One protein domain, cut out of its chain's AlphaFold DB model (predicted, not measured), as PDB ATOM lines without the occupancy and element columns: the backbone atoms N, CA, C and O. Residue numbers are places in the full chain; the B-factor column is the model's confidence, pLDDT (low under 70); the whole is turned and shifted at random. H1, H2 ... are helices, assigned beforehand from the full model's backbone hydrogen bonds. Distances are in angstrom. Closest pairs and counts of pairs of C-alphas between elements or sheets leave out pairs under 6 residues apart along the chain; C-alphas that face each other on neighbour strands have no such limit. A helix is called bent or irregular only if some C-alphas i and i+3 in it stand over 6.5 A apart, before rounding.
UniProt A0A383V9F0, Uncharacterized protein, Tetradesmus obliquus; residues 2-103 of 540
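What this domain is: This is residues 2 to 103 of the 540 residues of an uncharacterized protein of Tetradesmus obliquus (UniProt A0A383V9F0). A chain wound back and forth in stacked turns: H3 and H5 are side by side in one short row, H4 and H6 pack on each other in a second row, and the long helix H1 closes one end of the stack, packing on H4 with residues 12 to 20. H7 packs crosswise on H6 at the other end, and the small H2 makes the corner between H1 and H3. The printed part has 102 residues with seven named helices, H1 to H7 in order along the chain, and no named strand; the class is all helix. It is compact, with a radius of gyration of the C-alphas of 13.6 A and spans of 40 by 33 by 25 A.

Where its parts are: H1, residues 2 to 21, begins at C-alpha 2 (211.222, 234.343, 155.275) and is 29.5 A long. H2, residues 23 to 27, is 8.5 A long and only just irregular: C-alphas 23 and 26 are 6.7 A apart. H3 is residues 30 to 38, 12.3 A; H4, residues 44 to 52, 12.2 A, begins at C-alpha 44 (216.709, 249.286, 144.685). H5 is residues 59 to 67, 12.5 A, and H6 residues 73 to 81, 12.2 A. H7, residues 91 to 99, is 12.2 A long and ends at C-alpha 99 (212.673, 257.992, 127.843).

How they stand to each other: H1 touches H4 with residues 12 to 20 alone, at a shallow tilt of 15 degrees, the same way; their closest C-alphas, of Cys 16 and Cys 46, are 6.4 A apart. H1 and H2 are close but not clearly touching, the closest C-alphas being those of Leu 19 and Ala 25 at 5.2 A. H3 touches H5 at a shallow tilt of 32 degrees, only just short of steep, the same way; the closest C-alphas, of Leu 37 and Ala 65, are 6.1 A apart. H4 touches H6 at a steep tilt of 46 degrees, the same way, with the closest C-alphas, of Ala 48 and Ala 78, 4.8 A apart. H6 touches H7 about perpendicular, at 79 degrees, closest at the C-alphas of Leu 76 and Leu 98, 7.5 A. H3 and H4 are apart, and so are H5 and H6. In H3, H4, H5, H6 and H7 every O i to N i+4 pair is within hydrogen-bond range, in H1 15 of 16, and in H2 0 of 1, with 1 of its 2 O i to N i+3 pairs within range.

The domain as a whole: The C-alphas farthest apart, of Asp 3 and Leu 92, are 42.9 A apart. The printed part has no cut, and no link is long. The mean pLDDT of the printed part is 70.8; 41 residues are under 70, namely 2 to 16, 18 to 27, 67 to 69 and 91 to 103.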
ATOM      1  N   ALA A   2     211.080 232.911 154.989       39.06
ATOM      2  CA  ALA A   2     211.222 234.343 155.275       39.06
ATOM      3  C   ALA A   2     212.622 234.719 155.805       39.06
ATOM      4  O   ALA A   2     213.239 235.629 155.266       39.06
ATOM      5  N   ASP A   3     213.170 233.953 156.752       42.56
ATOM      6  CA  ASP A   3     214.420 234.290 157.464       42.56
ATOM      7  C   ASP A   3     215.638 234.436 156.535       42.56
ATOM      8  O   ASP A   3     216.436 235.362 156.675       42.56
ATOM      9  N   ARG A   4     215.728 233.590 155.497       53.19
ATOM     10  CA  ARG A   4     216.796 233.675 154.483       53.19
ATOM     11  C   ARG A   4     216.745 234.972 153.670       53.19
ATOM     12  O   ARG A   4     217.763 235.379 153.120       53.19
ATOM     13  N   LYS A   5     215.581 235.620 153.559       56.03
ATOM     14  CA  LYS A   5     215.440 236.887 152.828       56.03
ATOM     15  C   LYS A   5     216.090 238.034 153.601       56.03
ATOM     16  O   LYS A   5     216.790 238.845 152.998       56.03
ATOM     17  N   ASP A   6     215.934 238.049 154.921       59.12
ATOM     18  CA  ASP A   6     216.525 239.070 155.790       59.12
ATOM     19  C   ASP A   6     218.038 238.885 155.945       59.12
ATOM     20  O   ASP A   6     218.773 239.871 155.981       59.12
ATOM     21  N   GLU A   7     218.532 237.643 155.961       63.19
ATOM     22  CA  GLU A   7     219.972 237.357 155.878       63.19
ATOM     23  C   GLU A   7     220.575 237.842 154.553       63.19
ATOM     24  O   GLU A   7     221.593 238.533 154.565       63.19
ATOM     25  N   VAL A   8     219.925 237.576 153.413       61.91
ATOM     26  CA  VAL A   8     220.377 238.077 152.100       61.91
ATOM     27  C   VAL A   8     220.369 239.609 152.050       61.91
ATOM     28  O   VAL A   8     221.334 240.200 151.568       61.91
ATOM     29  N   ILE A   9     219.344 240.273 152.594       64.88
ATOM     30  CA  ILE A   9     219.286 241.742 152.670       64.88
ATOM     31  C   ILE A   9     220.407 242.298 153.565       64.88
ATOM     32  O   ILE A   9     221.056 243.272 153.182       64.88
ATOM     33  N   LYS A  10     220.688 241.672 154.716       68.69
ATOM     34  CA  LYS A  10     221.801 242.063 155.602       68.69
ATOM     35  C   LYS A  10     223.158 241.877 154.921       68.69
ATOM     36  O   LYS A  10     223.966 242.802 154.934       68.69
ATOM     37  N   CYS A  11     223.393 240.739 154.267       69.56
ATOM     38  CA  CYS A  11     224.625 240.479 153.518       69.56
ATOM     39  C   CYS A  11     224.821 241.474 152.364       69.56
ATOM     40  O   CYS A  11     225.911 242.028 152.227       69.56
ATOM     41  N   LEU A  12     223.774 241.773 151.586       67.44
ATOM     42  CA  LEU A  12     223.822 242.791 150.529       67.44
ATOM     43  C   LEU A  12     224.073 244.200 151.090       67.44
ATOM     44  O   LEU A  12     224.854 244.950 150.508       67.44
ATOM     45  N   GLY A  13     223.474 244.546 152.232       67.25
ATOM     46  CA  GLY A  13     223.720 245.812 152.929       67.25
ATOM     47  C   GLY A  13     225.178 245.969 153.368       67.25
ATOM     48  O   GLY A  13     225.804 246.986 153.065       67.25
ATOM     49  N   THR A  14     225.748 244.941 154.004       69.12
ATOM     50  CA  THR A  14     227.165 244.904 154.405       69.12
ATOM     51  C   THR A  14     228.098 244.972 153.195       69.12
ATOM     52  O   THR A  14     229.069 245.726 153.208       69.12
ATOM     53  N   LEU A  15     227.788 244.247 152.118       67.25
ATOM     54  CA  LEU A  15     228.591 244.231 150.893       67.25
ATOM     55  C   LEU A  15     228.555 245.595 150.174       67.25
ATOM     56  O   LEU A  15     229.600 246.098 149.762       67.25
ATOM     57  N   CYS A  16     227.398 246.264 150.125       64.69
ATOM     58  CA  CYS A  16     227.288 247.642 149.632       64.69
ATOM     59  C   CYS A  16     228.040 248.652 150.516       64.69
ATOM     60  O   CYS A  16     228.592 249.625 150.005       64.69
ATOM     61  N   TRP A  17     228.082 248.442 151.836       70.69
ATOM     62  CA  TRP A  17     228.838 249.292 152.760       70.69
ATOM     63  C   TRP A  17     230.359 249.134 152.575       70.69
ATOM     64  O   TRP A  17     231.069 250.138 152.489       70.69
ATOM     65  N   LEU A  18     230.853 247.900 152.411       62.88
ATOM     66  CA  LEU A  18     232.262 247.598 152.111       62.88
ATOM     67  C   LEU A  18     232.709 248.161 150.749       62.88
ATOM     68  O   LEU A  18     233.775 248.774 150.637       62.88
ATOM     69  N   LEU A  19     231.875 248.027 149.713       62.84
ATOM     70  CA  LEU A  19     232.151 248.617 148.399       62.84
ATOM     71  C   LEU A  19     232.115 250.151 148.420       62.84
ATOM     72  O   LEU A  19     232.849 250.787 147.676       62.84
ATOM     73  N   ARG A  20     231.319 250.776 149.293       63.97
ATOM     74  CA  ARG A  20     231.256 252.243 149.417       63.97
ATOM     75  C   ARG A  20     232.434 252.853 150.191       63.97
ATOM     76  O   ARG A  20     232.658 254.058 150.091       63.97
ATOM     77  N   THR A  21     233.144 252.057 150.988       60.00
ATOM     78  CA  THR A  21     234.214 252.518 151.896       60.00
ATOM     79  C   THR A  21     235.625 252.230 151.389       60.00
ATOM     80  O   THR A  21     236.581 252.796 151.912       60.00
ATOM     81  N   SER A  22     235.772 251.404 150.350       59.38
ATOM     82  CA  SER A  22     237.064 251.080 149.741       59.38
ATOM     83  C   SER A  22     237.233 251.731 148.364       59.38
ATOM     84  O   SER A  22     236.321 251.743 147.542       59.38
ATOM     85  N   ALA A  23     238.448 252.199 148.059       55.97
ATOM     86  CA  ALA A  23     238.819 252.616 146.699       55.97
ATOM     87  C   ALA A  23     238.776 251.448 145.679       55.97
ATOM     88  O   ALA A  23     238.802 251.669 144.471       55.97
ATOM     89  N   ALA A  24     238.655 250.207 146.168       55.47
ATOM     90  CA  ALA A  24     238.467 248.985 145.390       55.47
ATOM     91  C   ALA A  24     237.051 248.827 144.787       55.47
ATOM     92  O   ALA A  24     236.790 247.845 144.095       55.47
ATOM     93  N   ALA A  25     236.140 249.794 144.965       55.97
ATOM     94  CA  ALA A  25     234.888 249.845 144.201       55.97
ATOM     95  C   ALA A  25     235.133 249.796 142.676       55.97
ATOM     96  O   ALA A  25     234.364 249.187 141.936       55.97
ATOM     97  N   ALA A  26     236.253 250.361 142.210       56.53
ATOM     98  CA  ALA A  26     236.671 250.321 140.808       56.53
ATOM     99  C   ALA A  26     237.107 248.924 140.309       56.53
ATOM    100  O   ALA A  26     237.330 248.755 139.114       56.53
ATOM    101  N   THR A  27     237.241 247.926 141.192       60.31
ATOM    102  CA  THR A  27     237.729 246.574 140.861       60.31
ATOM    103  C   THR A  27     236.683 245.478 141.088       60.31
ATOM    104  O   THR A  27     237.039 244.326 141.336       60.31
ATOM    105  N   VAL A  28     235.384 245.796 140.999       72.50
ATOM    106  CA  VAL A  28     234.342 244.759 140.890       72.50
ATOM    107  C   VAL A  28     234.511 244.055 139.543       72.50
ATOM    108  O   VAL A  28     234.148 244.591 138.498       72.50
ATOM    109  N   GLY A  29     235.108 242.860 139.573       80.12
ATOM    110  CA  GLY A  29     235.379 242.066 138.375       80.12
ATOM    111  C   GLY A  29     234.105 241.690 137.602       80.12
ATOM    112  O   GLY A  29     233.015 241.644 138.189       80.12
ATOM    113  N   PRO A  30     234.223 241.385 136.295       75.94
ATOM    114  CA  PRO A  30     233.075 241.109 135.431       75.94
ATOM    115  C   PRO A  30     232.198 239.964 135.957       75.94
ATOM    116  O   PRO A  30     230.974 240.073 135.896       75.94
ATOM    117  N   ASP A  31     232.799 238.934 136.557       81.00
ATOM    118  CA  ASP A  31     232.089 237.779 137.120       81.00
ATOM    119  C   ASP A  31     231.213 238.160 138.324       81.00
ATOM    120  O   ASP A  31     230.068 237.721 138.434       81.00
ATOM    121  N   ALA A  32     231.713 239.027 139.212       80.62
ATOM    122  CA  ALA A  32     230.965 239.508 140.374       80.62
ATOM    123  C   ALA A  32     229.789 240.403 139.951       80.62
ATOM    124  O   ALA A  32     228.697 240.313 140.513       80.62
ATOM    125  N   MET A  33     229.982 241.224 138.912       83.06
ATOM    126  CA  MET A  33     228.900 242.000 138.305       83.06
ATOM    127  C   MET A  33     227.844 241.091 137.657       83.06
ATOM    128  O   MET A  33     226.647 241.298 137.849       83.06
ATOM    129  N   GLN A  34     228.266 240.055 136.930       80.44
ATOM    130  CA  GLN A  34     227.354 239.094 136.309       80.44
ATOM    131  C   GLN A  34     226.557 238.303 137.358       80.44
ATOM    132  O   GLN A  34     225.354 238.105 137.187       80.44
ATOM    133  N   GLN A  35     227.181 237.930 138.480       82.25
ATOM    134  CA  GLN A  35     226.475 237.338 139.617       82.25
ATOM    135  C   GLN A  35     225.430 238.300 140.199       82.25
ATOM    136  O   GLN A  35     224.277 237.895 140.344       82.25
ATOM    137  N   LEU A  36     225.776 239.569 140.448       81.38
ATOM    138  CA  LEU A  36     224.829 240.581 140.941       81.38
ATOM    139  C   LEU A  36     223.637 240.786 139.992       81.38
ATOM    140  O   LEU A  36     222.502 240.879 140.455       81.38
ATOM    141  N   LEU A  37     223.865 240.808 138.678       81.19
ATOM    142  CA  LEU A  37     222.801 240.907 137.671       81.19
ATOM    143  C   LEU A  37     221.924 239.647 137.587       81.19
ATOM    144  O   LEU A  37     220.743 239.753 137.267       81.19
ATOM    145  N   SER A  38     222.472 238.469 137.903       79.06
ATOM    146  CA  SER A  38     221.721 237.203 137.953       79.06
ATOM    147  C   SER A  38     220.865 237.021 139.219       79.06
ATOM    148  O   SER A  38     220.089 236.068 139.328       79.06
ATOM    149  N   MET A  39     220.973 237.928 140.195       80.25
ATOM    150  CA  MET A  39     220.106 237.916 141.370       80.25
ATOM    151  C   MET A  39     218.727 238.473 140.996       80.25
ATOM    152  O   MET A  39     218.572 239.670 140.773       80.25
ATOM    153  N   GLN A  40     217.694 237.622 141.012       71.62
ATOM    154  CA  GLN A  40     216.308 238.015 140.687       71.62
ATOM    155  C   GLN A  40     215.791 239.218 141.500       71.62
ATOM    156  O   GLN A  40     214.894 239.930 141.047       71.62
ATOM    157  N   HIS A  41     216.343 239.450 142.697       72.44
ATOM    158  CA  HIS A  41     215.938 240.517 143.611       72.44
ATOM    159  C   HIS A  41     217.150 241.222 144.244       72.44
ATOM    160  O   HIS A  41     217.451 241.015 145.420       72.44
ATOM    161  N   VAL A  42     217.827 242.094 143.492       74.25
ATOM    162  CA  VAL A  42     218.684 243.127 144.099       74.25
ATOM    163  C   VAL A  42     217.774 244.253 144.616       74.25
ATOM    164  O   VAL A  42     216.957 244.749 143.847       74.25
ATOM    165  N   PRO A  43     217.849 244.682 145.890       79.38
ATOM    166  CA  PRO A  43     217.050 245.811 146.364       79.38
ATOM    167  C   PRO A  43     217.448 247.123 145.668       79.38
ATOM    168  O   PRO A  43     218.635 247.414 145.539       79.38
ATOM    169  N   GLN A  44     216.476 247.978 145.331       79.81
ATOM    170  CA  GLN A  44     216.709 249.286 144.685       79.81
ATOM    171  C   GLN A  44     217.689 250.191 145.465       79.81
ATOM    172  O   GLN A  44     218.435 250.975 144.883       79.81
ATOM    173  N   ALA A  45     217.726 250.073 146.798       77.44
ATOM    174  CA  ALA A  45     218.698 250.779 147.634       77.44
ATOM    175  C   ALA A  45     220.146 250.294 147.409       77.44
ATOM    176  O   ALA A  45     221.077 251.094 147.487       77.44
ATOM    177  N   CYS A  46     220.337 249.007 147.097       79.69
ATOM    178  CA  CYS A  46     221.638 248.425 146.772       79.69
ATOM    179  C   CYS A  46     222.095 248.842 145.367       79.69
ATOM    180  O   CYS A  46     223.221 249.312 145.231       79.69
ATOM    181  N   THR A  47     221.230 248.777 144.342       83.44
ATOM    182  CA  THR A  47     221.602 249.232 142.981       83.44
ATOM    183  C   THR A  47     221.993 250.713 142.971       83.44
ATOM    184  O   THR A  47     223.033 251.073 142.422       83.44
ATOM    185  N   ALA A  48     221.235 251.567 143.669       82.12
ATOM    186  CA  ALA A  48     221.571 252.981 143.836       82.12
ATOM    187  C   ALA A  48     222.913 253.197 144.561       82.12
ATOM    188  O   ALA A  48     223.703 254.047 144.152       82.12
ATOM    189  N   ALA A  49     223.202 252.425 145.615       79.62
ATOM    190  CA  ALA A  49     224.466 252.523 146.346       79.62
ATOM    191  C   ALA A  49     225.678 252.097 145.496       79.62
ATOM    192  O   ALA A  49     226.698 252.785 145.523       79.62
ATOM    193  N   LEU A  50     225.552 251.011 144.726       82.12
ATOM    194  CA  LEU A  50     226.597 250.492 143.836       82.12
ATOM    195  C   LEU A  50     226.920 251.486 142.714       82.12
ATOM    196  O   LEU A  50     228.071 251.895 142.565       82.12
ATOM    197  N   VAL A  51     225.899 251.974 142.007       87.56
ATOM    198  CA  VAL A  51     226.077 252.973 140.943       87.56
ATOM    199  C   VAL A  51     226.663 254.280 141.488       87.56
ATOM    200  O   VAL A  51     227.558 254.863 140.874       87.56
ATOM    201  N   LYS A  52     226.240 254.725 142.681       84.56
ATOM    202  CA  LYS A  52     226.837 255.893 143.350       84.56
ATOM    203  C   LYS A  52     228.320 255.688 143.691       84.56
ATOM    204  O   LYS A  52     229.071 256.660 143.677       84.56
ATOM    205  N   ALA A  53     228.741 254.455 143.974       79.81
ATOM    206  CA  ALA A  53     230.139 254.081 144.194       79.81
ATOM    207  C   ALA A  53     230.945 253.890 142.888       79.81
ATOM    208  O   ALA A  53     232.129 253.576 142.951       79.81
ATOM    209  N   GLY A  54     230.333 254.082 141.712       84.25
ATOM    210  CA  GLY A  54     230.975 253.876 140.407       84.25
ATOM    211  C   GLY A  54     230.978 252.423 139.925       84.25
ATOM    212  O   GLY A  54     231.529 252.139 138.866       84.25
ATOM    213  N   VAL A  55     230.335 251.509 140.658       86.19
ATOM    214  CA  VAL A  55     230.159 250.108 140.258       86.19
ATOM    215  C   VAL A  55     229.033 250.048 139.229       86.19
ATOM    216  O   VAL A  55     227.853 250.077 139.583       86.19
ATOM    217  N   MET A  56     229.399 250.000 137.948       86.69
ATOM    218  CA  MET A  56     228.456 249.988 136.828       86.69
ATOM    219  C   MET A  56     228.628 248.733 135.967       86.69
ATOM    220  O   MET A  56     229.757 248.422 135.584       86.69
ATOM    221  N   PRO A  57     227.542 248.017 135.633       85.44
ATOM    222  CA  PRO A  57     227.590 246.965 134.627       85.44
ATOM    223  C   PRO A  57     227.852 247.559 133.242       85.44
ATOM    224  O   PRO A  57     227.401 248.664 132.933       85.44
ATOM    225  N   SER A  58     228.553 246.812 132.389       87.06
ATOM    226  CA  SER A  58     228.695 247.200 130.986       87.06
ATOM    227  C   SER A  58     227.358 247.080 130.254       87.06
ATOM    228  O   SER A  58     226.478 246.302 130.638       87.06
ATOM    229  N   TRP A  59     227.220 247.807 129.145       83.25
ATOM    230  CA  TRP A  59     226.038 247.710 128.291       83.25
ATOM    231  C   TRP A  59     225.723 246.262 127.868       83.25
ATOM    232  O   TRP A  59     224.588 245.805 127.986       83.25
ATOM    233  N   GLN A  60     226.745 245.489 127.484       81.75
ATOM    234  CA  GLN A  60     226.592 244.075 127.114       81.75
ATOM    235  C   GLN A  60     226.114 243.193 128.281       81.75
ATOM    236  O   GLN A  60     225.325 242.275 128.066       81.75
ATOM    237  N   GLN A  61     226.544 243.475 129.517       83.81
ATOM    238  CA  GLN A  61     226.084 242.747 130.703       83.81
ATOM    239  C   GLN A  61     224.609 243.042 131.017       83.81
ATOM    240  O   GLN A  61     223.860 242.120 131.341       83.81
ATOM    241  N   LEU A  62     224.163 244.295 130.860       82.19
ATOM    242  CA  LEU A  62     222.748 244.666 130.992       82.19
ATOM    243  C   LEU A  62     221.880 243.997 129.913       82.19
ATOM    244  O   LEU A  62     220.821 243.462 130.236       82.19
ATOM    245  N   LEU A  63     222.343 243.958 128.655       76.75
ATOM    246  CA  LEU A  63     221.662 243.240 127.568       76.75
ATOM    247  C   LEU A  63     221.555 241.734 127.842       76.75
ATOM    248  O   LEU A  63     220.495 241.142 127.634       76.75
ATOM    249  N   ALA A  64     222.628 241.104 128.329       74.38
ATOM    250  CA  ALA A  64     222.613 239.691 128.703       74.38
ATOM    251  C   ALA A  64     221.612 239.421 129.841       74.38
ATOM    252  O   ALA A  64     220.804 238.499 129.739       74.38
ATOM    253  N   ALA A  65     221.598 240.266 130.877       75.62
ATOM    254  CA  ALA A  65     220.649 240.164 131.984       75.62
ATOM    255  C   ALA A  65     219.186 240.329 131.524       75.62
ATOM    256  O   ALA A  65     218.331 239.536 131.925       75.62
ATOM    257  N   ALA A  66     218.906 241.292 130.635       75.44
ATOM    258  CA  ALA A  66     217.584 241.483 130.031       75.44
ATOM    259  C   ALA A  66     217.127 240.241 129.249       75.44
ATOM    260  O   ALA A  66     216.016 239.755 129.453       75.44
ATOM    261  N   ARG A  67     218.000 239.685 128.396       68.81
ATOM    262  CA  ARG A  67     217.723 238.466 127.612       68.81
ATOM    263  C   ARG A  67     217.472 237.235 128.492       68.81
ATOM    264  O   ARG A  67     216.729 236.349 128.085       68.81
ATOM    265  N   SER A  68     218.047 237.187 129.694       67.81
ATOM    266  CA  SER A  68     217.782 236.144 130.698       67.81
ATOM    267  C   SER A  68     216.582 236.435 131.617       67.81
ATOM    268  O   SER A  68     216.328 235.659 132.537       67.81
ATOM    269  N   GLY A  69     215.824 237.512 131.381       68.50
ATOM    270  CA  GLY A  69     214.597 237.833 132.120       68.50
ATOM    271  C   GLY A  69     214.805 238.525 133.474       68.50
ATOM    272  O   GLY A  69     213.870 238.586 134.274       68.50
ATOM    273  N   TYR A  70     216.002 239.048 133.758       73.88
ATOM    274  CA  TYR A  70     216.282 239.795 134.987       73.88
ATOM    275  C   TYR A  70     215.863 241.272 134.873       73.88
ATOM    276  O   TYR A  70     215.886 241.865 133.795       73.88
ATOM    277  N   SER A  71     215.484 241.897 135.995       72.50
ATOM    278  CA  SER A  71     215.014 243.292 136.000       72.50
ATOM    279  C   SER A  71     216.170 244.290 135.878       72.50
ATOM    280  O   SER A  71     216.901 244.560 136.830       72.50
ATOM    281  N   VAL A  72     216.299 244.886 134.692       82.00
ATOM    282  CA  VAL A  72     217.353 245.863 134.359       82.00
ATOM    283  C   VAL A  72     216.964 247.305 134.742       82.00
ATOM    284  O   VAL A  72     217.822 248.156 134.980       82.00
ATOM    285  N   GLN A  73     215.663 247.578 134.891       81.06
ATOM    286  CA  GLN A  73     215.101 248.913 135.159       81.06
ATOM    287  C   GLN A  73     215.688 249.592 136.408       81.06
ATOM    288  O   GLN A  73     215.953 250.794 136.398       81.06
ATOM    289  N   GLN A  74     215.937 248.836 137.483       80.62
ATOM    290  CA  GLN A  74     216.467 249.387 138.738       80.62
ATOM    291  C   GLN A  74     217.931 249.838 138.635       80.62
ATOM    292  O   GLN A  74     218.351 250.713 139.395       80.62
ATOM    293  N   TRP A  75     218.699 249.266 137.705       83.88
ATOM    294  CA  TRP A  75     220.058 249.703 137.396       83.88
ATOM    295  C   TRP A  75     220.034 250.962 136.528       83.88
ATOM    296  O   TRP A  75     220.687 251.944 136.870       83.88
ATOM    297  N   LEU A  76     219.207 250.987 135.478       84.38
ATOM    298  CA  LEU A  76     219.034 252.151 134.595       84.38
ATOM    299  C   LEU A  76     218.563 253.396 135.368       84.38
ATOM    300  O   LEU A  76     219.166 254.465 135.264       84.38
ATOM    301  N   HIS A  77     217.552 253.246 136.229       82.19
ATOM    302  CA  HIS A  77     217.070 254.326 137.093       82.19
ATOM    303  C   HIS A  77     218.156 254.830 138.066       82.19
ATOM    304  O   HIS A  77     218.267 256.034 138.303       82.19
ATOM    305  N   ALA A  78     218.986 253.933 138.612       83.19
ATOM    306  CA  ALA A  78     220.109 254.309 139.470       83.19
ATOM    307  C   ALA A  78     221.201 255.088 138.708       83.19
ATOM    308  O   ALA A  78     221.725 256.061 139.252       83.19
ATOM    309  N   CYS A  79     221.503 254.708 137.458       84.19
ATOM    310  CA  CYS A  79     222.451 255.413 136.581       84.19
ATOM    311  C   CYS A  79     221.985 256.845 136.309       84.19
ATOM    312  O   CYS A  79     222.721 257.795 136.588       84.19
ATOM    313  N   ARG A  80     220.716 257.008 135.910       80.69
ATOM    314  CA  ARG A  80     220.086 258.319 135.698       80.69
ATOM    315  C   ARG A  80     220.131 259.202 136.947       80.69
ATOM    316  O   ARG A  80     220.522 260.361 136.877       80.69
ATOM    317  N   LYS A  81     219.761 258.654 138.110       83.56
ATOM    318  CA  LYS A  81     219.704 259.389 139.388       83.56
ATOM    319  C   LYS A  81     221.070 259.895 139.876       83.56
ATOM    320  O   LYS A  81     221.122 260.803 140.707       83.56
ATOM    321  N   HIS A  82     222.162 259.302 139.400       82.56
ATOM    322  CA  HIS A  82     223.528 259.655 139.788       82.56
ATOM    323  C   HIS A  82     224.363 260.257 138.652       82.56
ATOM    324  O   HIS A  82     225.577 260.390 138.819       82.56
ATOM    325  N   ASP A  83     223.708 260.647 137.552       83.38
ATOM    326  CA  ASP A  83     224.312 261.269 136.367       83.38
ATOM    327  C   ASP A  83     225.514 260.463 135.843       83.38
ATOM    328  O   ASP A  83     226.637 260.949 135.684       83.38
ATOM    329  N   LYS A  84     225.291 259.150 135.690       81.75
ATOM    330  CA  LYS A  84     226.296 258.183 135.244       81.75
ATOM    331  C   LYS A  84     225.937 257.615 133.875       81.75
ATOM    332  O   LYS A  84     224.950 256.894 133.755       81.75
ATOM    333  N   VAL A  85     226.790 257.897 132.892       80.69
ATOM    334  CA  VAL A  85     226.742 257.319 131.540       80.69
ATOM    335  C   VAL A  85     227.119 255.840 131.596       80.69
ATOM    336  O   VAL A  85     228.102 255.479 132.252       80.69
ATOM    337  N   LEU A  86     226.365 254.980 130.913       80.88
ATOM    338  CA  LEU A  86     226.649 253.545 130.890       80.88
ATOM    339  C   LEU A  86     227.860 253.200 129.998       80.88
ATOM    340  O   LEU A  86     227.871 253.554 128.816       80.88
ATOM    341  N   PRO A  87     228.868 252.454 130.502       75.69
ATOM    342  CA  PRO A  87     230.039 252.092 129.707       75.69
ATOM    343  C   PRO A  87     229.669 251.270 128.463       75.69
ATOM    344  O   PRO A  87     229.170 250.143 128.565       75.69
ATOM    345  N   GLY A  88     229.945 251.838 127.286       75.19
ATOM    346  CA  GLY A  88     229.693 251.206 125.989       75.19
ATOM    347  C   GLY A  88     228.228 251.203 125.539       75.19
ATOM    348  O   GLY A  88     227.895 250.447 124.630       75.19
ATOM    349  N   ALA A  89     227.351 252.003 126.154       74.44
ATOM    350  CA  ALA A  89     225.988 252.177 125.658       74.44
ATOM    351  C   ALA A  89     225.977 253.061 124.392       74.44
ATOM    352  O   ALA A  89     226.574 254.141 124.398       74.44
ATOM    353  N   PRO A  90     225.282 252.664 123.308       70.25
ATOM    354  CA  PRO A  90     224.984 253.575 122.210       70.25
ATOM    355  C   PRO A  90     224.126 254.731 122.734       70.25
ATOM    356  O   PRO A  90     223.114 254.487 123.393       70.25
ATOM    357  N   ALA A  91     224.464 255.978 122.392       57.72
ATOM    358  CA  ALA A  91     223.724 257.162 122.852       57.72
ATOM    359  C   ALA A  91     222.213 257.100 122.524       57.72
ATOM    360  O   ALA A  91     221.382 257.632 123.257       57.72
ATOM    361  N   LEU A  92     221.857 256.401 121.441       47.97
ATOM    362  CA  LEU A  92     220.483 256.125 121.017       47.97
ATOM    363  C   LEU A  92     219.753 255.132 121.943       47.97
ATOM    364  O   LEU A  92     218.575 255.314 122.239       47.97
ATOM    365  N   ALA A  93     220.456 254.103 122.423       56.88
ATOM    366  CA  ALA A  93     219.918 253.092 123.331       56.88
ATOM    367  C   ALA A  93     219.727 253.654 124.746       56.88
ATOM    368  O   ALA A  93     218.698 253.422 125.378       56.88
ATOM    369  N   GLU A  94     220.703 254.440 125.207       55.59
ATOM    370  CA  GLU A  94     220.633 255.171 126.469       55.59
ATOM    371  C   GLU A  94     219.476 256.186 126.433       55.59
ATOM    372  O   GLU A  94     218.626 256.171 127.320       55.59
ATOM    373  N   ALA A  95     219.339 256.975 125.361       52.25
ATOM    374  CA  ALA A  95     218.212 257.895 125.193       52.25
ATOM    375  C   ALA A  95     216.839 257.189 125.158       52.25
ATOM    376  O   ALA A  95     215.901 257.666 125.794       52.25
ATOM    377  N   ALA A  96     216.716 256.055 124.458       52.09
ATOM    378  CA  ALA A  96     215.460 255.307 124.368       52.09
ATOM    379  C   ALA A  96     215.026 254.719 125.724       52.09
ATOM    380  O   ALA A  96     213.880 254.893 126.133       52.09
ATOM    381  N   LEU A  97     215.943 254.085 126.463       53.59
ATOM    382  CA  LEU A  97     215.638 253.487 127.771       53.59
ATOM    383  C   LEU A  97     215.494 254.505 128.904       53.59
ATOM    384  O   LEU A  97     214.819 254.221 129.891       53.59
ATOM    385  N   LEU A  98     216.094 255.690 128.778       48.91
ATOM    386  CA  LEU A  98     215.844 256.796 129.701       48.91
ATOM    387  C   LEU A  98     214.485 257.467 129.444       48.91
ATOM    388  O   LEU A  98     213.873 257.936 130.403       48.91
ATOM    389  N   ALA A  99     213.998 257.479 128.196       46.62
ATOM    390  CA  ALA A  99     212.673 257.992 127.843       46.62
ATOM    391  C   ALA A  99     211.533 257.063 128.307       46.62
ATOM    392  O   ALA A  99     210.527 257.548 128.817       46.62
ATOM    393  N   ASP A 100     211.714 255.741 128.216       44.94
ATOM    394  CA  ASP A 100     210.706 254.738 128.618       44.94
ATOM    395  C   ASP A 100     210.446 254.698 130.147       44.94
ATOM    396  O   ASP A 100     209.525 254.035 130.622       44.94
ATOM    397  N   LEU A 101     211.248 255.428 130.938       42.03
ATOM    398  CA  LEU A 101     211.110 255.554 132.395       42.03
ATOM    399  C   LEU A 101     210.246 256.749 132.855       42.03
ATOM    400  O   LEU A 101     209.873 256.769 134.028       42.03
ATOM    401  N   ASP A 102     209.899 257.703 131.978       34.94
ATOM    402  CA  ASP A 102     209.105 258.908 132.310       34.94
ATOM    403  C   ASP A 102     207.727 258.925 131.617       34.94
ATOM    404  O   ASP A 102     207.401 259.827 130.845       34.94
ATOM    405  N   PHE A 103     206.852 257.970 131.939       34.19
ATOM    406  CA  PHE A 103     205.433 258.082 131.571       34.19
ATOM    407  C   PHE A 103     204.626 258.883 132.604       34.19
ATOM    408  O   PHE A 103     203.836 258.336 133.373       34.19
TER     409      PHE A 103